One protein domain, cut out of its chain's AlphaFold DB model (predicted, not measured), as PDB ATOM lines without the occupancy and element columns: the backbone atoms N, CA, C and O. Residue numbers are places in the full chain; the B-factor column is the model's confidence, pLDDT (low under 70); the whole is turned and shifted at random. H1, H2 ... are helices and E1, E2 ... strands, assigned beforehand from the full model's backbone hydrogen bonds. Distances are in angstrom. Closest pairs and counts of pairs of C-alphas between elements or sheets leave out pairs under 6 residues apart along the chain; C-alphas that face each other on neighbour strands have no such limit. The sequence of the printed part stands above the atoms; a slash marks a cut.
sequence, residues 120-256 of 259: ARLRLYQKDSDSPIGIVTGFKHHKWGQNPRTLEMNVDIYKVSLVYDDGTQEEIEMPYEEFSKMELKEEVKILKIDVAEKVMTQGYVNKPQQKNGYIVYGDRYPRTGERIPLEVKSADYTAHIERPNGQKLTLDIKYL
ATOM      1  N   ALA A 120     -27.415 -48.820   4.181       81.81
ATOM      2  CA  ALA A 120     -28.147 -47.929   5.075       81.81
ATOM      3  C   ALA A 120     -28.100 -48.476   6.500       81.81
ATOM      4  O   ALA A 120     -27.807 -49.646   6.709       81.81
ATOM      5  N   ARG A 121     -28.413 -47.638   7.484       82.62
ATOM      6  CA  ARG A 121     -28.532 -48.026   8.889       82.62
ATOM      7  C   ARG A 121     -29.982 -47.938   9.340       82.62
ATOM      8  O   ARG A 121     -30.617 -46.898   9.176       82.62
ATOM      9  N   LEU A 122     -30.487 -49.012   9.930       84.00
ATOM     10  CA  LEU A 122     -31.790 -49.057  10.591       84.00
ATOM     11  C   LEU A 122     -31.608 -49.038  12.102       84.00
ATOM     12  O   LEU A 122     -30.625 -49.576  12.603       84.00
ATOM     13  N   ARG A 123     -32.549 -48.429  12.827       88.69
ATOM     14  CA  ARG A 123     -32.564 -48.489  14.293       88.69
ATOM     15  C   ARG A 123     -33.063 -49.849  14.754       88.69
ATOM     16  O   ARG A 123     -34.006 -50.390  14.175       88.69
ATOM     17  N   LEU A 124     -32.452 -50.353  15.815       88.12
ATOM     18  CA  LEU A 124     -32.868 -51.563  16.500       88.12
ATOM     19  C   LEU A 124     -33.571 -51.201  17.801       88.12
ATOM     20  O   LEU A 124     -33.160 -50.283  18.513       88.12
ATOM     21  N   TYR A 125     -34.608 -51.962  18.113       88.81
ATOM     22  CA  TYR A 125     -35.303 -51.916  19.379       88.81
ATOM     23  C   TYR A 125     -35.187 -53.267  20.072       88.81
ATOM     24  O   TYR A 125     -35.458 -54.316  19.490       88.81
ATOM     25  N   GLN A 126     -34.829 -53.211  21.345       86.12
ATOM     26  CA  GLN A 126     -34.854 -54.349  22.239       86.12
ATOM     27  C   GLN A 126     -35.423 -53.867  23.569       86.12
ATOM     28  O   GLN A 126     -34.959 -52.867  24.117       86.12
ATOM     29  N   LYS A 127     -36.465 -54.541  24.058       82.00
ATOM     30  CA  LYS A 127     -37.136 -54.142  25.298       82.00
ATOM     31  C   LYS A 127     -36.261 -54.425  26.523       82.00
ATOM     32  O   LYS A 127     -36.038 -53.515  27.311       82.00
ATOM     33  N   ASP A 128     -35.755 -55.655  26.618       80.69
ATOM     34  CA  ASP A 128     -34.919 -56.187  27.703       80.69
ATOM     35  C   ASP A 128     -33.848 -57.135  27.118       80.69
ATOM     36  O   ASP A 128     -33.978 -57.547  25.965       80.69
ATOM     37  N   SER A 129     -32.829 -57.535  27.892       80.12
ATOM     38  CA  SER A 129     -31.704 -58.375  27.411       80.12
ATOM     39  C   SER A 129     -32.127 -59.683  26.739       80.12
ATOM     40  O   SER A 129     -31.450 -60.153  25.826       80.12
ATOM     41  N   ASP A 130     -33.255 -60.239  27.181       81.44
ATOM     42  CA  ASP A 130     -33.758 -61.544  26.749       81.44
ATOM     43  C   ASP A 130     -34.864 -61.415  25.688       81.44
ATOM     44  O   ASP A 130     -35.364 -62.415  25.172       81.44
ATOM     45  N   SER A 131     -35.275 -60.183  25.361       84.56
ATOM     46  CA  SER A 131     -36.292 -59.926  24.340       84.56
ATOM     47  C   SER A 131     -35.701 -60.027  22.933       84.56
ATOM     48  O   SER A 131     -34.547 -59.629  22.733       84.56
ATOM     49  N   PRO A 132     -36.483 -60.490  21.940       84.75
ATOM     50  CA  PRO A 132     -36.050 -60.482  20.551       84.75
ATOM     51  C   PRO A 132     -35.763 -59.050  20.089       84.75
ATOM     52  O   PRO A 132     -36.419 -58.093  20.507       84.75
ATOM     53  N   ILE A 133     -34.762 -58.910  19.223       88.00
ATOM     54  CA  ILE A 133     -34.383 -57.623  18.643       88.00
ATOM     55  C   ILE A 133     -35.272 -57.373  17.426       88.00
ATOM     56  O   ILE A 133     -35.286 -58.163  16.483       88.00
ATOM     57  N   GLY A 134     -36.015 -56.270  17.453       88.06
ATOM     58  CA  GLY A 134     -36.817 -55.798  16.328       88.06
ATOM     59  C   GLY A 134     -36.119 -54.656  15.599       88.06
ATOM     60  O   GLY A 134     -35.501 -53.795  16.222       88.06
ATOM     61  N   ILE A 135     -36.238 -54.602  14.276       89.88
ATOM     62  CA  ILE A 135     -35.851 -53.420  13.498       89.88
ATOM     63  C   ILE A 135     -37.012 -52.430  13.426       89.88
ATOM     64  O   ILE A 135     -38.161 -52.803  13.190       89.88
ATOM     65  N   VAL A 136     -36.714 -51.143  13.570       88.88
ATOM     66  CA  VAL A 136     -37.702 -50.080  13.379       88.88
ATOM     67  C   VAL A 136     -37.940 -49.872  11.887       88.88
ATOM     68  O   VAL A 136     -37.035 -49.493  11.145       88.88
ATOM     69  N   THR A 137     -39.183 -50.068  11.459       87.38
ATOM     70  CA  THR A 137     -39.622 -49.915  10.060       87.38
ATOM     71  C   THR A 137     -40.530 -48.710   9.842       87.38
ATOM     72  O   THR A 137     -40.797 -48.335   8.702       87.38
ATOM     73  N   GLY A 138     -40.968 -48.065  10.922       87.31
ATOM     74  CA  GLY A 138     -41.720 -46.823  10.862       87.31
ATOM     75  C   GLY A 138     -42.042 -46.267  12.240       87.31
ATOM     76  O   GLY A 138     -41.974 -46.969  13.245       87.31
ATOM     77  N   PHE A 139     -42.407 -44.991  12.287       89.00
ATOM     78  CA  PHE A 139     -42.954 -44.367  13.484       89.00
ATOM     79  C   PHE A 139     -43.907 -43.236  13.100       89.00
ATOM     80  O   PHE A 139     -43.704 -42.542  12.102       89.00
ATOM     81  N   LYS A 140     -44.959 -43.043  13.894       90.06
ATOM     82  CA  LYS A 140     -45.904 -41.929  13.740       90.06
ATOM     83  C   LYS A 140     -46.327 -41.411  15.102       90.06
ATOM     84  O   LYS A 140     -46.529 -42.206  16.021       90.06
ATOM     85  N   HIS A 141     -46.491 -40.096  15.221       89.38
ATOM     86  CA  HIS A 141     -47.107 -39.520  16.412       89.38
ATOM     87  C   HIS A 141     -48.491 -40.155  16.602       89.38
ATOM     88  O   HIS A 141     -49.284 -40.223  15.656       89.38
ATOM     89  N   HIS A 142     -48.762 -40.647  17.808       89.75
ATOM     90  CA  HIS A 142     -50.006 -41.332  18.127       89.75
ATOM     91  C   HIS A 142     -50.923 -40.481  18.999       89.75
ATOM     92  O   HIS A 142     -52.045 -40.190  18.580       89.75
ATOM     93  N   LYS A 143     -50.468 -40.102  20.195       85.56
ATOM     94  CA  LYS A 143     -51.272 -39.355  21.169       85.56
ATOM     95  C   LYS A 143     -50.381 -38.599  22.148       85.56
ATOM     96  O   LYS A 143     -49.272 -39.032  22.439       85.56
ATOM     97  N   TRP A 144     -50.938 -37.545  22.728       88.75
ATOM     98  CA  TRP A 144     -50.435 -36.981  23.973       88.75
ATOM     99  C   TRP A 144     -50.967 -37.826  25.121       88.75
ATOM    100  O   TRP A 144     -52.168 -38.106  25.179       88.75
ATOM    101  N   GLY A 145     -50.094 -38.270  26.013       82.69
ATOM    102  CA  GLY A 145     -50.512 -39.165  27.080       82.69
ATOM    103  C   GLY A 145     -49.542 -39.216  28.240       82.69
ATOM    104  O   GLY A 145     -48.716 -38.325  28.433       82.69
ATOM    105  N   GLN A 146     -49.695 -40.269  29.033       84.38
ATOM    106  CA  GLN A 146     -48.799 -40.565  30.133       84.38
ATOM    107  C   GLN A 146     -47.628 -41.410  29.631       84.38
ATOM    108  O   GLN A 146     -47.844 -42.416  28.951       84.38
ATOM    109  N   ASN A 147     -46.402 -41.031  29.983       76.19
ATOM    110  CA  ASN A 147     -45.230 -41.850  29.720       76.19
ATOM    111  C   ASN A 147     -45.372 -43.192  30.475       76.19
ATOM    112  O   ASN A 147     -45.502 -43.181  31.703       76.19
ATOM    113  N   PRO A 148     -45.341 -44.347  29.785       69.81
ATOM    114  CA  PRO A 148     -45.552 -45.653  30.409       69.81
ATOM    115  C   PRO A 148     -44.463 -46.043  31.419       69.81
ATOM    116  O   PRO A 148     -44.701 -46.930  32.235       69.81
ATOM    117  N   ARG A 149     -43.283 -45.404  31.386       71.69
ATOM    118  CA  ARG A 149     -42.171 -45.684  32.310       71.69
ATOM    119  C   ARG A 149     -42.043 -44.653  33.426       71.69
ATOM    120  O   ARG A 149     -41.910 -45.033  34.585       71.69
ATOM    121  N   THR A 150     -42.073 -43.363  33.092       76.44
ATOM    122  CA  THR A 150     -41.866 -42.278  34.074       76.44
ATOM    123  C   THR A 150     -43.160 -41.785  34.716       76.44
ATOM    124  O   THR A 150     -43.107 -41.030  35.682       76.44
ATOM    125  N   LEU A 151     -44.323 -42.212  34.203       78.94
ATOM    126  CA  LEU A 151     -45.655 -41.754  34.614       78.94
ATOM    127  C   LEU A 151     -45.890 -40.243  34.429       78.94
ATOM    128  O   LEU A 151     -46.905 -39.719  34.895       78.94
ATOM    129  N   GLU A 152     -44.999 -39.554  33.717       80.94
ATOM    130  CA  GLU A 152     -45.134 -38.139  33.378       80.94
ATOM    131  C   GLU A 152     -46.320 -37.914  32.441       80.94
ATOM    132  O   GLU A 152     -46.547 -38.680  31.507       80.94
ATOM    133  N   MET A 153     -47.082 -36.854  32.692       86.62
ATOM    134  CA  MET A 153     -48.256 -36.491  31.900       86.62
ATOM    135  C   MET A 153     -47.882 -35.557  30.744       86.62
ATOM    136  O   MET A 153     -46.910 -34.814  30.833       86.62
ATOM    137  N   ASN A 154     -48.728 -35.524  29.709       83.12
ATOM    138  CA  ASN A 154     -48.588 -34.657  28.532       83.12
ATOM    139  C   ASN A 154     -47.302 -34.903  27.730       83.12
ATOM    140  O   ASN A 154     -46.673 -33.963  27.249       83.12
ATOM    141  N   VAL A 155     -46.929 -36.172  27.570       85.88
ATOM    142  CA  VAL A 155     -45.783 -36.582  26.754       85.88
ATOM    143  C   VAL A 155     -46.258 -37.033  25.375       85.88
ATOM    144  O   VAL A 155     -47.305 -37.676  25.248       85.88
ATOM    145  N   ASP A 156     -45.472 -36.714  24.350       88.44
ATOM    146  CA  ASP A 156     -45.668 -37.196  22.986       88.44
ATOM    147  C   ASP A 156     -45.396 -38.703  22.886       88.44
ATOM    148  O   ASP A 156     -44.247 -39.157  22.974       88.44
ATOM    149  N   ILE A 157     -46.452 -39.484  22.652       87.50
ATOM    150  CA  ILE A 157     -46.374 -40.933  22.451       87.50
ATOM    151  C   ILE A 157     -46.443 -41.231  20.955       87.50
ATOM    152  O   ILE A 157     -47.389 -40.851  20.257       87.50
ATOM    153  N   TYR A 158     -45.451 -41.969  20.475       89.25
ATOM    154  CA  TYR A 158     -45.333 -42.453  19.110       89.25
ATOM    155  C   TYR A 158     -45.721 -43.929  19.032       89.25
ATOM    156  O   TYR A 158     -45.412 -44.716  19.924       89.25
ATOM    157  N   LYS A 159     -46.379 -44.309  17.936       92.06
ATOM    158  CA  LYS A 159     -46.508 -45.709  17.522       92.06
ATOM    159  C   LYS A 159     -45.325 -46.055  16.642       92.06
ATOM    160  O   LYS A 159     -45.166 -45.440  15.587       92.06
ATOM    161  N   VAL A 160     -44.518 -47.006  17.087       90.94
ATOM    162  CA  VAL A 160     -43.312 -47.475  16.407       90.94
ATOM    163  C   VAL A 160     -43.591 -48.867  15.857       90.94
ATOM    164  O   VAL A 160     -43.966 -49.765  16.607       90.94
ATOM    165  N   SER A 161     -43.435 -49.030  14.548       91.69
ATOM    166  CA  SER A 161     -43.602 -50.305  13.854       91.69
ATOM    167  C   SER A 161     -42.272 -51.049  13.835       91.69
ATOM    168  O   SER A 161     -41.254 -50.517  13.376       91.69
ATOM    169  N   LEU A 162     -42.292 -52.282  14.319       92.19
ATOM    170  CA  LEU A 162     -41.149 -53.170  14.451       92.19
ATOM    171  C   LEU A 162     -41.328 -54.398  13.569       92.19
ATOM    172  O   LEU A 162     -42.445 -54.884  13.397       92.19
ATOM    173  N   VAL A 163     -40.221 -54.908  13.040       91.31
ATOM    174  CA  VAL A 163     -40.171 -56.205  12.360       91.31
ATOM    175  C   VAL A 163     -39.061 -57.038  12.980       91.31
ATOM    176  O   VAL A 163     -37.935 -56.562  13.117       91.31
ATOM    177  N   TYR A 164     -39.372 -58.267  13.365       90.38
ATOM    178  CA  TYR A 164     -38.408 -59.201  13.939       90.38
ATOM    179  C   TYR A 164     -37.808 -60.119  12.863       90.38
ATOM    180  O   TYR A 164     -38.234 -60.141  11.701       90.38
ATOM    181  N   ASP A 165     -36.787 -60.883  13.248       86.62
ATOM    182  CA  ASP A 165     -36.053 -61.786  12.352       86.62
ATOM    183  C   ASP A 165     -36.922 -62.910  11.769       86.62
ATOM    184  O   ASP A 165     -36.701 -63.337  10.637       86.62
ATOM    185  N   ASP A 166     -37.948 -63.348  12.500       85.56
ATOM    186  CA  ASP A 166     -38.937 -64.330  12.040       85.56
ATOM    187  C   ASP A 166     -39.992 -63.734  11.083       85.56
ATOM    188  O   ASP A 166     -40.854 -64.449  10.570       85.56
ATOM    189  N   GLY A 167     -39.917 -62.426  10.816       83.25
ATOM    190  CA  GLY A 167     -40.859 -61.689   9.977       83.25
ATOM    191  C   GLY A 167     -42.122 -61.230  10.700       83.25
ATOM    192  O   GLY A 167     -42.973 -60.603  10.062       83.25
ATOM    193  N   THR A 168     -42.256 -61.495  12.002       88.69
ATOM    194  CA  THR A 168     -43.373 -60.960  12.785       88.69
ATOM    195  C   THR A 168     -43.290 -59.440  12.868       88.69
ATOM    196  O   THR A 168     -42.206 -58.854  12.924       88.69
ATOM    197  N   GLN A 169     -44.455 -58.794  12.825       91.81
ATOM    198  CA  GLN A 169     -44.578 -57.343  12.905       91.81
ATOM    199  C   GLN A 169     -45.330 -56.963  14.173       91.81
ATOM    200  O   GLN A 169     -46.361 -57.558  14.488       91.81
ATOM    201  N   GLU A 170     -44.839 -55.944  14.867       92.44
ATOM    202  CA  GLU A 170     -45.450 -55.435  16.090       92.44
ATOM    203  C   GLU A 170     -45.484 -53.907  16.060       92.44
ATOM    204  O   GLU A 170     -44.559 -53.259  15.577       92.44
ATOM    205  N   GLU A 171     -46.558 -53.314  16.577       92.81
ATOM    206  CA  GLU A 171     -46.607 -51.881  16.852       92.81
ATOM    207  C   GLU A 171     -46.527 -51.660  18.358       92.81
ATOM    208  O   GLU A 171     -47.405 -52.102  19.100       92.81
ATOM    209  N   ILE A 172     -45.510 -50.926  18.800       90.69
ATOM    210  CA  ILE A 172     -45.358 -50.541  20.202       90.69
ATOM    211  C   ILE A 172     -45.645 -49.053  20.385       90.69
ATOM    212  O   ILE A 172     -45.390 -48.233  19.501       90.69
ATOM    213  N   GLU A 173     -46.172 -48.697  21.551       90.19
ATOM    214  CA  GLU A 173     -46.294 -47.304  21.970       90.19
ATOM    215  C   GLU A 173     -45.070 -46.902  22.788       90.19
ATOM    216  O   GLU A 173     -44.682 -47.591  23.731       90.19
ATOM    217  N   MET A 174     -44.464 -45.777  22.422       87.69
ATOM    218  CA  MET A 174     -43.204 -45.323  22.990       87.69
ATOM    219  C   MET A 174     -43.145 -43.789  23.042       87.69
ATOM    220  O   MET A 174     -43.477 -43.141  22.048       87.69
ATOM    221  N   PRO A 175     -42.678 -43.184  24.148       87.69
ATOM    222  CA  PRO A 175     -42.366 -41.758  24.198       87.69
ATOM    223  C   PRO A 175     -41.296 -41.359  23.177       87.69
ATOM    224  O   PRO A 175     -40.332 -42.098  22.961       87.69
ATOM    225  N   TYR A 176     -41.399 -40.152  22.611       84.75
ATOM    226  CA  TYR A 176     -40.388 -39.647  21.670       84.75
ATOM    227  C   TYR A 176     -38.965 -39.688  22.236       84.75
ATOM    228  O   TYR A 176     -38.025 -40.030  21.524       84.75
ATOM    229  N   GLU A 177     -38.799 -39.370  23.521       82.06
ATOM    230  CA  GLU A 177     -37.483 -39.375  24.153       82.06
ATOM    231  C   GLU A 177     -36.817 -40.750  24.107       82.06
ATOM    232  O   GLU A 177     -35.646 -40.850  23.747       82.06
ATOM    233  N   GLU A 178     -37.559 -41.811  24.423       82.25
ATOM    234  CA  GLU A 178     -37.053 -43.183  24.353       82.25
ATOM    235  C   GLU A 178     -36.725 -43.571  22.913       82.25
ATOM    236  O   GLU A 178     -35.664 -44.135  22.647       82.25
ATOM    237  N   PHE A 179     -37.587 -43.182  21.971       82.19
ATOM    238  CA  PHE A 179     -37.361 -43.425  20.551       82.19
ATOM    239  C   PHE A 179     -36.106 -42.715  20.025       82.19
ATOM    240  O   PHE A 179     -35.351 -43.264  19.218       82.19
ATOM    241  N   SER A 180     -35.869 -41.484  20.480       80.94
ATOM    242  CA  SER A 180     -34.727 -40.660  20.077       80.94
ATOM    243  C   SER A 180     -33.394 -41.183  20.618       80.94
ATOM    244  O   SER A 180     -32.374 -41.037  19.947       80.94
ATOM    245  N   LYS A 181     -33.415 -41.836  21.787       80.81
ATOM    246  CA  LYS A 181     -32.241 -42.386  22.481       80.81
ATOM    247  C   LYS A 181     -31.867 -43.802  22.012       80.81
ATOM    248  O   LYS A 181     -30.975 -44.413  22.587       80.81
ATOM    249  N   MET A 182     -32.521 -44.345  20.981       81.56
ATOM    250  CA  MET A 182     -32.133 -45.635  20.400       81.56
ATOM    251  C   MET A 182     -30.801 -45.525  19.647       81.56
ATOM    252  O   MET A 182     -30.741 -45.012  18.527       81.56
ATOM    253  N   GLU A 183     -29.736 -46.039  20.254       76.25
ATOM    254  CA  GLU A 183     -28.388 -46.006  19.673       76.25
ATOM    255  C   GLU A 183     -28.066 -47.231  18.813       76.25
ATOM    256  O   GLU A 183     -27.261 -47.134  17.883       76.25
ATOM    257  N   LEU A 184     -28.700 -48.373  19.097       83.62
ATOM    258  CA  LEU A 184     -28.451 -49.616  18.377       83.62
ATOM    259  C   LEU A 184     -28.891 -49.480  16.919       83.62
ATOM    260  O   LEU A 184     -30.021 -49.080  16.621       83.62
ATOM    261  N   LYS A 185     -27.979 -49.814  16.004       86.06
ATOM    262  CA  LYS A 185     -28.199 -49.717  14.563       86.06
ATOM    263  C   LYS A 185     -27.677 -50.953  13.845       86.06
ATOM    264  O   LYS A 185     -26.606 -51.454  14.175       86.06
ATOM    265  N   GLU A 186     -28.406 -51.390  12.828       83.62
ATOM    266  CA  GLU A 186     -28.010 -52.466  11.922       83.62
ATOM    267  C   GLU A 186     -27.747 -51.903  10.530       83.62
ATOM    268  O   GLU A 186     -28.541 -51.119  10.007       83.62
ATOM    269  N   GLU A 187     -26.624 -52.295   9.931       84.50
ATOM    270  CA  GLU A 187     -26.308 -51.948   8.552       84.50
ATOM    271  C   GLU A 187     -26.976 -52.936   7.591       84.50
ATOM    272  O   GLU A 187     -26.758 -54.145   7.656       84.50
ATOM    273  N   VAL A 188     -27.798 -52.409   6.691       84.38
ATOM    274  CA  VAL A 188     -28.558 -53.158   5.693       84.38
ATOM    275  C   VAL A 188     -28.086 -52.800   4.294       84.38
ATOM    276  O   VAL A 188     -27.701 -51.661   4.014       84.38
ATOM    277  N   LYS A 189     -28.139 -53.769   3.384       82.75
ATOM    278  CA  LYS A 189     -27.824 -53.558   1.970       82.75
ATOM    279  C   LYS A 189     -29.054 -53.029   1.254       82.75
ATOM    280  O   LYS A 189     -30.134 -53.592   1.382       82.75
ATOM    281  N   ILE A 190     -28.895 -51.974   0.467       83.75
ATOM    282  CA  ILE A 190     -29.938 -51.447  -0.411       83.75
ATOM    283  C   ILE A 190     -29.801 -52.140  -1.764       83.75
ATOM    284  O   ILE A 190     -28.834 -51.919  -2.494       83.75
ATOM    285  N   LEU A 191     -30.786 -52.969  -2.100       83.38
ATOM    286  CA  LEU A 191     -30.845 -53.694  -3.366       83.38
ATOM    287  C   LEU A 191     -31.340 -52.794  -4.500       83.38
ATOM    288  O   LEU A 191     -30.783 -52.799  -5.597       83.38
ATOM    289  N   LYS A 192     -32.407 -52.030  -4.245       79.88
ATOM    290  CA  LYS A 192     -33.082 -51.205  -5.252       79.88
ATOM    291  C   LYS A 192     -33.793 -50.029  -4.590       79.88
ATOM    292  O   LYS A 192     -34.264 -50.159  -3.467       79.88
ATOM    293  N   ILE A 193     -33.897 -48.907  -5.295       79.56
ATOM    294  CA  ILE A 193     -34.751 -47.778  -4.909       79.56
ATOM    295  C   ILE A 193     -35.720 -47.527  -6.060       79.56
ATOM    296  O   ILE A 193     -35.282 -47.341  -7.195       79.56
ATOM    297  N   ASP A 194     -37.011 -47.544  -5.759       74.69
ATOM    298  CA  ASP A 194     -38.084 -47.166  -6.667       74.69
ATOM    299  C   ASP A 194     -38.545 -45.740  -6.345       74.69
ATOM    300  O   ASP A 194     -38.551 -45.311  -5.189       74.69
ATOM    301  N   VAL A 195     -38.911 -44.993  -7.388       77.94
ATOM    302  CA  VAL A 195     -39.375 -43.607  -7.283       77.94
ATOM    303  C   VAL A 195     -40.780 -43.534  -7.851       77.94
ATOM    304  O   VAL A 195     -40.988 -43.802  -9.035       77.94
ATOM    305  N   ALA A 196     -41.741 -43.171  -7.010       74.12
ATOM    306  CA  ALA A 196     -43.099 -42.874  -7.430       74.12
ATOM    307  C   ALA A 196     -43.314 -41.359  -7.369       74.12
ATOM    308  O   ALA A 196     -43.372 -40.764  -6.294       74.12
ATOM    309  N   GLU A 197     -43.418 -40.714  -8.531       71.50
ATOM    310  CA  GLU A 197     -43.792 -39.304  -8.591       71.50
ATOM    311  C   GLU A 197     -45.286 -39.145  -8.311       71.50
ATOM    312  O   GLU A 197     -46.140 -39.778  -8.936       71.50
ATOM    313  N   LYS A 198     -45.603 -38.256  -7.377       69.88
ATOM    314  CA  LYS A 198     -46.961 -37.891  -7.010       69.88
ATOM    315  C   LYS A 198     -47.135 -36.394  -7.211       69.88
ATOM    316  O   LYS A 198     -46.444 -35.576  -6.609       69.88
ATOM    317  N   VAL A 199     -48.088 -36.024  -8.058       68.50
ATOM    318  CA  VAL A 199     -48.498 -34.629  -8.228       68.50
ATOM    319  C   VAL A 199     -49.722 -34.400  -7.354       68.50
ATOM    320  O   VAL A 199     -50.752 -35.048  -7.538       68.50
ATOM    321  N   MET A 200     -49.603 -33.515  -6.366       62.62
ATOM    322  CA  MET A 200     -50.707 -33.127  -5.491       62.62
ATOM    323  C   MET A 200     -51.075 -31.668  -5.727       62.62
ATOM    324  O   MET A 200     -50.230 -30.781  -5.628       62.62
ATOM    325  N   THR A 201     -52.351 -31.402  -5.984       68.44
ATOM    326  CA  THR A 201     -52.859 -30.033  -6.075       68.44
ATOM    327  C   THR A 201     -53.132 -29.491  -4.667       68.44
ATOM    328  O   THR A 201     -54.057 -29.943  -3.995       68.44
ATOM    329  N   GLN A 202     -52.338 -28.523  -4.200       63.38
ATOM    330  CA  GLN A 202     -52.452 -27.887  -2.876       63.38
ATOM    331  C   GLN A 202     -53.152 -26.517  -2.949       63.38
ATOM    332  O   GLN A 202     -52.690 -25.518  -2.401       63.38
ATOM    333  N   GLY A 203     -54.290 -26.456  -3.639       68.38
ATOM    334  CA  GLY A 203     -55.083 -25.231  -3.760       68.38
ATOM    335  C   GLY A 203     -54.663 -24.360  -4.941       68.38
ATOM    336  O   GLY A 203     -54.373 -24.879  -6.015       68.38
ATOM    337  N   TYR A 204     -54.691 -23.036  -4.775       65.31
ATOM    338  CA  TYR A 204     -54.477 -22.077  -5.862       65.31
ATOM    339  C   TYR A 204     -53.581 -20.923  -5.421       65.31
ATOM    340  O   TYR A 204     -53.823 -20.336  -4.365       65.31
ATOM    341  N   VAL A 205     -52.641 -20.534  -6.280       65.06
ATOM    342  CA  VAL A 205     -51.818 -19.324  -6.135       65.06
ATOM    343  C   VAL A 205     -52.210 -18.288  -7.179       65.06
ATOM    344  O   VAL A 205     -52.655 -18.621  -8.278       65.06
ATOM    345  N   ASN A 206     -52.037 -17.012  -6.847       64.56
ATOM    346  CA  ASN A 206     -52.211 -15.940  -7.820       64.56
ATOM    347  C   ASN A 206     -51.038 -15.946  -8.806       64.56
ATOM    348  O   ASN A 206     -49.876 -15.989  -8.393       64.56
ATOM    349  N   LYS A 207     -51.343 -15.877 -10.105       59.56
ATOM    350  CA  LYS A 207     -50.329 -15.722 -11.148       59.56
ATOM    351  C   LYS A 207     -49.509 -14.456 -10.871       59.56
ATOM    352  O   LYS A 207     -50.108 -13.400 -10.640       59.56
ATOM    353  N   PRO A 208     -48.168 -14.527 -10.894       57.00
ATOM    354  CA  PRO A 208     -47.351 -13.340 -10.717       57.00
ATOM    355  C   PRO A 208     -47.660 -12.340 -11.835       57.00
ATOM    356  O   PRO A 208     -47.562 -12.664 -13.019       57.00
ATOM    357  N   GLN A 209     -48.047 -11.120 -11.463       57.44
ATOM    358  CA  GLN A 209     -48.186 -10.028 -12.420       57.44
ATOM    359  C   GLN A 209     -46.817  -9.377 -12.620       57.44
ATOM    360  O   GLN A 209     -46.194  -8.915 -11.663       57.44
ATOM    361  N   GLN A 210     -46.351  -9.323 -13.867       54.81
ATOM    362  CA  GLN A 210     -45.219  -8.473 -14.220       54.81
ATOM    363  C   GLN A 210     -45.701  -7.025 -14.291       54.81
ATOM    364  O   GLN A 210     -46.534  -6.678 -15.129       54.81
ATOM    365  N   LYS A 211     -45.160  -6.169 -13.424       53.69
ATOM    366  CA  LYS A 211     -45.349  -4.718 -13.514       53.69
ATOM    367  C   LYS A 211     -43.977  -4.053 -13.460       53.69
ATOM    368  O   LYS A 211     -43.238  -4.237 -12.499       53.69
ATOM    369  N   ASN A 212     -43.628  -3.314 -14.514       53.66
ATOM    370  CA  ASN A 212     -42.353  -2.597 -14.655       53.66
ATOM    371  C   ASN A 212     -41.095  -3.459 -14.400       53.66
ATOM    372  O   ASN A 212     -40.170  -3.012 -13.733       53.66
ATOM    373  N   GLY A 213     -41.054  -4.696 -14.909       50.69
ATOM    374  CA  GLY A 213     -39.854  -5.549 -14.856       50.69
ATOM    375  C   GLY A 213     -39.600  -6.276 -13.529       50.69
ATOM    376  O   GLY A 213     -38.647  -7.046 -13.445       50.69
ATOM    377  N   TYR A 214     -40.457  -6.098 -12.519       42.78
ATOM    378  CA  TYR A 214     -40.371  -6.824 -11.250       42.78
ATOM    379  C   TYR A 214     -41.490  -7.862 -11.132       42.78
ATOM    380  O   TYR A 214     -42.648  -7.596 -11.467       42.78
ATOM    381  N   ILE A 215     -41.133  -9.054 -10.645       51.41
ATOM    382  CA  ILE A 215     -42.083 -10.117 -10.313       51.41
ATOM    383  C   ILE A 215     -42.583  -9.861  -8.890       51.41
ATOM    384  O   ILE A 215     -41.818  -9.963  -7.931       51.41
ATOM    385  N   VAL A 216     -43.858  -9.499  -8.745       52.66
ATOM    386  CA  VAL A 216     -44.472  -9.263  -7.431       52.66
ATOM    387  C   VAL A 216     -45.171 -10.544  -6.975       52.66
ATOM    388  O   VAL A 216     -46.173 -10.949  -7.561       52.66
ATOM    389  N   TYR A 217     -44.647 -11.171  -5.921       46.81
ATOM    390  CA  TYR A 217     -45.294 -12.282  -5.220       46.81
ATOM    391  C   TYR A 217     -45.979 -11.753  -3.954       46.81
ATOM    392  O   TYR A 217     -45.336 -11.090  -3.141       46.81
ATOM    393  N   GLY A 218     -47.268 -12.049  -3.758       46.16
ATOM    394  CA  GLY A 218     -47.918 -11.844  -2.459       46.16
ATOM    395  C   GLY A 218     -49.415 -11.541  -2.495       46.16
ATOM    396  O   GLY A 218     -49.903 -10.785  -3.330       46.16
ATOM    397  N   ASP A 219     -50.115 -12.070  -1.489       47.19
ATOM    398  CA  ASP A 219     -51.552 -11.919  -1.192       47.19
ATOM    399  C   ASP A 219     -51.990 -10.502  -0.767       47.19
ATOM    400  O   ASP A 219     -53.107 -10.301  -0.290       47.19
ATOM    401  N   ARG A 220     -51.137  -9.482  -0.919       47.47
ATOM    402  CA  ARG A 220     -51.443  -8.119  -0.449       47.47
ATOM    403  C   ARG A 220     -52.419  -7.337  -1.330       47.47
ATOM    404  O   ARG A 220     -52.770  -6.222  -0.955       47.47
ATOM    405  N   TYR A 221     -52.879  -7.891  -2.453       45.88
ATOM    406  CA  TYR A 221     -53.825  -7.214  -3.343       45.88
ATOM    407  C   TYR A 221     -55.134  -8.001  -3.526       45.88
ATOM    408  O   TYR A 221     -55.114  -9.221  -3.691       45.88
ATOM    409  N   PRO A 222     -56.294  -7.316  -3.493       47.94
ATOM    410  CA  PRO A 222     -57.601  -7.956  -3.475       47.94
ATOM    411  C   PRO A 222     -57.912  -8.641  -4.814       47.94
ATOM    412  O   PRO A 222     -57.986  -7.979  -5.844       47.94
ATOM    413  N   ARG A 223     -58.129  -9.965  -4.765       51.53
ATOM    414  CA  ARG A 223     -59.010 -10.817  -5.610       51.53
ATOM    415  C   ARG A 223     -59.060 -10.610  -7.143       51.53
ATOM    416  O   ARG A 223     -59.967 -11.139  -7.774       51.53
ATOM    417  N   THR A 224     -58.129  -9.894  -7.765       52.09
ATOM    418  CA  THR A 224     -58.209  -9.491  -9.188       52.09
ATOM    419  C   THR A 224     -57.164 -10.164 -10.088       52.09
ATOM    420  O   THR A 224     -56.920  -9.712 -11.204       52.09
ATOM    421  N   GLY A 225     -56.556 -11.266  -9.635       57.56
ATOM    422  CA  GLY A 225     -55.583 -12.050 -10.404       57.56
ATOM    423  C   GLY A 225     -56.123 -13.401 -10.884       57.56
ATOM    424  O   GLY A 225     -56.935 -14.030 -10.208       57.56
ATOM    425  N   GLU A 226     -55.638 -13.860 -12.043       62.09
ATOM    426  CA  GLU A 226     -55.842 -15.228 -12.538       62.09
ATOM    427  C   GLU A 226     -55.235 -16.224 -11.530       62.09
ATOM    428  O   GLU A 226     -54.053 -16.128 -11.185       62.09
ATOM    429  N   ARG A 227     -56.053 -17.146 -11.008       62.00
ATOM    430  CA  ARG A 227     -55.634 -18.149 -10.019       62.00
ATOM    431  C   ARG A 227     -55.196 -19.418 -10.740       62.00
ATOM    432  O   ARG A 227     -55.984 -20.001 -11.476       62.00
ATOM    433  N   ILE A 228     -53.968 -19.854 -10.497       65.44
ATOM    434  CA  ILE A 228     -53.406 -21.083 -11.067       65.44
ATOM    435  C   ILE A 228     -53.401 -22.154  -9.967       65.44
ATOM    436  O   ILE A 228     -53.054 -21.826  -8.825       65.44
ATOM    437  N   PRO A 229     -53.804 -23.405 -10.255       64.69
ATOM    438  CA  PRO A 229     -53.682 -24.494  -9.292       64.69
ATOM    439  C   PRO A 229     -52.220 -24.654  -8.854       64.69
ATOM    440  O   PRO A 229     -51.310 -24.701  -9.680       64.69
ATOM    441  N   LEU A 230     -51.995 -24.708  -7.541       67.50
ATOM    442  CA  LEU A 230     -50.687 -25.011  -6.975       67.50
ATOM    443  C   LEU A 230     -50.456 -26.512  -7.087       67.50
ATOM    444  O   LEU A 230     -51.051 -27.281  -6.336       67.50
ATOM    445  N   GLU A 231     -49.591 -26.931  -7.997       67.50
ATOM    446  CA  GLU A 231     -49.147 -28.318  -8.079       67.50
ATOM    447  C   GLU A 231     -47.847 -28.490  -7.298       67.50
ATOM    448  O   GLU A 231     -46.820 -27.891  -7.618       67.50
ATOM    449  N   VAL A 232     -47.891 -29.326  -6.265       64.25
ATOM    450  CA  VAL A 232     -46.708 -29.774  -5.539       64.25
ATOM    451  C   VAL A 232     -46.372 -31.169  -6.035       64.25
ATOM    452  O   VAL A 232     -47.149 -32.109  -5.867       64.25
ATOM    453  N   LYS A 233     -45.205 -31.296  -6.663       63.78
ATOM    454  CA  LYS A 233     -44.633 -32.592  -7.022       63.78
ATOM    455  C   LYS A 233     -43.879 -33.127  -5.808       63.78
ATOM    456  O   LYS A 233     -42.910 -32.508  -5.374       63.78
ATOM    457  N   SER A 234     -44.328 -34.246  -5.256       62.84
ATOM    458  CA  SER A 234     -43.570 -35.032  -4.284       62.84
ATOM    459  C   SER A 234     -43.097 -36.320  -4.948       62.84
ATOM    460  O   SER A 234     -43.780 -36.867  -5.808       62.84
ATOM    461  N   ALA A 235     -41.927 -36.808  -4.562       69.50
ATOM    462  CA  ALA A 235     -41.456 -38.124  -4.963       69.50
ATOM    463  C   ALA A 235     -41.451 -39.011  -3.719       69.50
ATOM    464  O   ALA A 235     -40.773 -38.693  -2.740       69.50
ATOM    465  N   ASP A 236     -42.230 -40.088  -3.761       73.00
ATOM    466  CA  ASP A 236     -42.226 -41.122  -2.736       73.00
ATOM    467  C   ASP A 236     -41.147 -42.139  -3.131       73.00
ATOM    468  O   ASP A 236     -41.219 -42.774  -4.186       73.00
ATOM    469  N   TYR A 237     -40.111 -42.253  -2.305       77.62
ATOM    470  CA  TYR A 237     -38.985 -43.148  -2.550       77.62
ATOM    471  C   TYR A 237     -39.142 -44.398  -1.691       77.62
ATOM    472  O   TYR A 237     -39.143 -44.317  -0.461       77.62
ATOM    473  N   THR A 238     -39.227 -45.562  -2.325       82.50
ATOM    474  CA  THR A 238     -39.258 -46.852  -1.630       82.50
ATOM    475  C   THR A 238     -37.963 -47.604  -1.891       82.50
ATOM    476  O   THR A 238     -37.488 -47.714  -3.017       82.50
ATOM    477  N   ALA A 239     -37.348 -48.106  -0.832       82.75
ATOM    478  CA  ALA A 239     -36.112 -48.859  -0.881       82.75
ATOM    479  C   ALA A 239     -36.379 -50.332  -0.570       82.75
ATOM    480  O   ALA A 239     -37.010 -50.673   0.429       82.75
ATOM    481  N   HIS A 240     -35.855 -51.207  -1.421       85.06
ATOM    482  CA  HIS A 240     -35.785 -52.644  -1.192       85.06
ATOM    483  C   HIS A 240     -34.439 -52.951  -0.562       85.06
ATOM    484  O   HIS A 240     -33.395 -52.669  -1.160       85.06
ATOM    485  N   ILE A 241     -34.462 -53.512   0.637       86.81
ATOM    486  CA  ILE A 241     -33.276 -53.770   1.444       86.81
ATOM    487  C   ILE A 241     -33.133 -55.254   1.769       86.81
ATOM    488  O   ILE A 241     -34.107 -56.006   1.778       86.81
ATOM    489  N   GLU A 242     -31.904 -55.652   2.065       87.31
ATOM    490  CA  GLU A 242     -31.532 -56.970   2.558       87.31
ATOM    491  C   GLU A 242     -30.725 -56.814   3.846       87.31
ATOM    492  O   GLU A 242     -29.713 -56.103   3.895       87.31
ATOM    493  N   ARG A 243     -31.203 -57.463   4.902       87.62
ATOM    494  CA  ARG A 243     -30.535 -57.512   6.200       87.62
ATOM    495  C   ARG A 243     -29.391 -58.539   6.183       87.62
ATOM    496  O   ARG A 243     -29.416 -59.468   5.374       87.62
ATOM    497  N   PRO A 244     -28.407 -58.428   7.094       84.94
ATOM    498  CA  PRO A 244     -27.347 -59.422   7.286       84.94
ATOM    499  C   PRO A 244     -27.842 -60.866   7.456       84.94
ATOM    500  O   PRO A 244     -27.174 -61.796   7.011       84.94
ATOM    501  N   ASN A 245     -29.022 -61.057   8.053       83.56
ATOM    502  CA  ASN A 245     -29.663 -62.364   8.224       83.56
ATOM    503  C   ASN A 245     -30.345 -62.906   6.942       83.56
ATOM    504  O   ASN A 245     -30.933 -63.984   6.971       83.56
ATOM    505  N   GLY A 246     -30.281 -62.179   5.819       85.25
ATOM    506  CA  GLY A 246     -30.891 -62.553   4.536       85.25
ATOM    507  C   GLY A 246     -32.365 -62.159   4.386       85.25
ATOM    508  O   GLY A 246     -32.957 -62.397   3.330       85.25
ATOM    509  N   GLN A 247     -32.973 -61.541   5.403       86.69
ATOM    510  CA  GLN A 247     -34.346 -61.047   5.327       86.69
ATOM    511  C   GLN A 247     -34.434 -59.858   4.362       86.69
ATOM    512  O   GLN A 247     -33.633 -58.922   4.427       86.69
ATOM    513  N   LYS A 248     -35.437 -59.881   3.478       90.31
ATOM    514  CA  LYS A 248     -35.689 -58.825   2.488       90.31
ATOM    515  C   LYS A 248     -36.936 -58.042   2.847       90.31
ATOM    516  O   LYS A 248     -37.967 -58.636   3.153       90.31
ATOM    517  N   LEU A 249     -36.839 -56.718   2.795       88.25
ATOM    518  CA  LEU A 249     -37.907 -55.807   3.199       88.25
ATOM    519  C   LEU A 249     -38.005 -54.634   2.226       88.25
ATOM    520  O   LEU A 249     -37.011 -54.225   1.627       88.25
ATOM    521  N   THR A 250     -39.199 -54.065   2.105       88.38
ATOM    522  CA  THR A 250     -39.438 -52.830   1.354       88.38
ATOM    523  C   THR A 250     -39.862 -51.749   2.339       88.38
ATOM    524  O   THR A 250     -40.846 -51.921   3.056       88.38
ATOM    525  N   LEU A 251     -39.116 -50.648   2.390       85.00
ATOM    526  CA  LEU A 251     -39.328 -49.547   3.331       85.00
ATOM    527  C   LEU A 251     -39.327 -48.205   2.603       85.00
ATOM    528  O   LEU A 251     -38.713 -48.051   1.554       85.00
ATOM    529  N   ASP A 252     -39.996 -47.211   3.178       80.81
ATOM    530  CA  ASP A 252     -39.853 -45.821   2.740       80.81
ATOM    531  C   ASP A 252     -38.429 -45.333   3.064       80.81
ATOM    532  O   ASP A 252     -37.905 -45.606   4.152       80.81
ATOM    533  N   ILE A 253     -37.800 -44.608   2.134       77.12
ATOM    534  CA  ILE A 253     -36.425 -44.118   2.292       77.12
ATOM    535  C   ILE A 253     -36.259 -43.263   3.551       77.12
ATOM    536  O   ILE A 253     -35.173 -43.233   4.121       77.12
ATOM    537  N   LYS A 254     -37.330 -42.604   4.021       75.94
ATOM    538  CA  LYS A 254     -37.302 -41.762   5.228       75.94
ATOM    539  C   LYS A 254     -36.991 -42.534   6.514       75.94
ATOM    540  O   LYS A 254     -36.643 -41.924   7.521       75.94
ATOM    541  N   TYR A 255     -37.157 -43.856   6.495       75.38
ATOM    542  CA  TYR A 255     -36.831 -44.727   7.623       75.38
ATOM    543  C   TYR A 255     -35.419 -45.312   7.523       75.38
ATOM    544  O   TYR A 255     -34.898 -45.827   8.512       75.38
ATOM    545  N   LEU A 256     -34.774 -45.200   6.358       69.12
ATOM    546  CA  LEU A 256     -33.360 -45.516   6.205       69.12
ATOM    547  C   LEU A 256     -32.522 -44.372   6.790       69.12
ATOM    548  O   LEU A 256     -32.771 -43.204   6.509       69.12
TER     549      LEU A 256
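This is residues 120 to 256 of the 259 residues of an uncharacterized protein of viral metagenome (UniProt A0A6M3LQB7). Picture a curled sheet like part of a barrel, not closed, from which the two long strands E5 and E8 run out side by side as a twisted arm, with the small hairpin E6 and E7 at its far end. E1, E2, E3, E4, E9 and the near parts of E5 and E8 make the body, with the short helix H1 on the sheet, and the arm makes the length. The printed part has 137 residues, mostly strand, with one named helix and nine named strands in the order E1 E2 E3 E4 H1 E5 E6 E7 E8 E9. The large sheet runs E4 E3 E2 E1 E5 E8 E9, antiparallel throughout and strongly twisted. The whole is extended, with a radius of gyration of the C-alphas of 22.4 A, and is flat, spanning 72 by 43 by 22 A.

Begin with E1, residues 120 to 125, E2, residues 134 to 145, E3, residues 155 to 163, and E4, residues 169 to 175: they form a meander, each strand the antiparallel neighbour of the one before. Look for N 134 and O 125 at 2.9 A between E1 and E2, N 157 and O 143 at 2.9 A between E2 and E3, and N 172 and O 160 at 2.9 A between E3 and E4. E2 bends by 86 degrees at residue 137. On the other side of E1 find E5, residues 185 to 206, with N 122 and O 186 2.9 A apart. E5 bends by 98 degrees at residue 188 and from residue 189 pairs with E8, residues 227 to 242, where N 200 and O 232 are 2.9 A apart. E9, residues 248 to 252, forms a hairpin with E8, with N 241 and O 249 2.8 A apart. The closest C-alphas of E2 and E9, those of Thr 137 and Leu 251, are 6.7 A apart. H1, residues 176 to 180, is on the sheet at a height of 4.9 A, over none of its strands; its one O i to N i+4 pair is within hydrogen-bond range. E6, residues 209 to 211, and E7, residues 214 to 216, form a hairpin, with N 214 and O 211 3.3 A apart.

Find C-alpha 120 at (-28.147, -47.929, 5.075), where E1 begins; it is 16.5 A long. E2 measures 24.1 A, E3 25.0 A, E4 19.4 A and H1 6.0 A. From C-alpha 185 at (-28.199, -49.717, 14.563), E5 runs 47.1 A. E6 and E7 measure 6.1 A each, E8 47.4 A, and E9 13.7 A, ending at C-alpha 252 at (-39.853, -45.821, 2.740).

The two C-alphas farthest apart, those of Asp 130 and Asn 212, are 72.5 A apart. Residues 210 to 215 stand free. The printed part has no cut, and no link is long. Confidence is low, under 70, at residue 148, residues 198 to 235 and residue 256; the mean pLDDT of the printed part is 77.1.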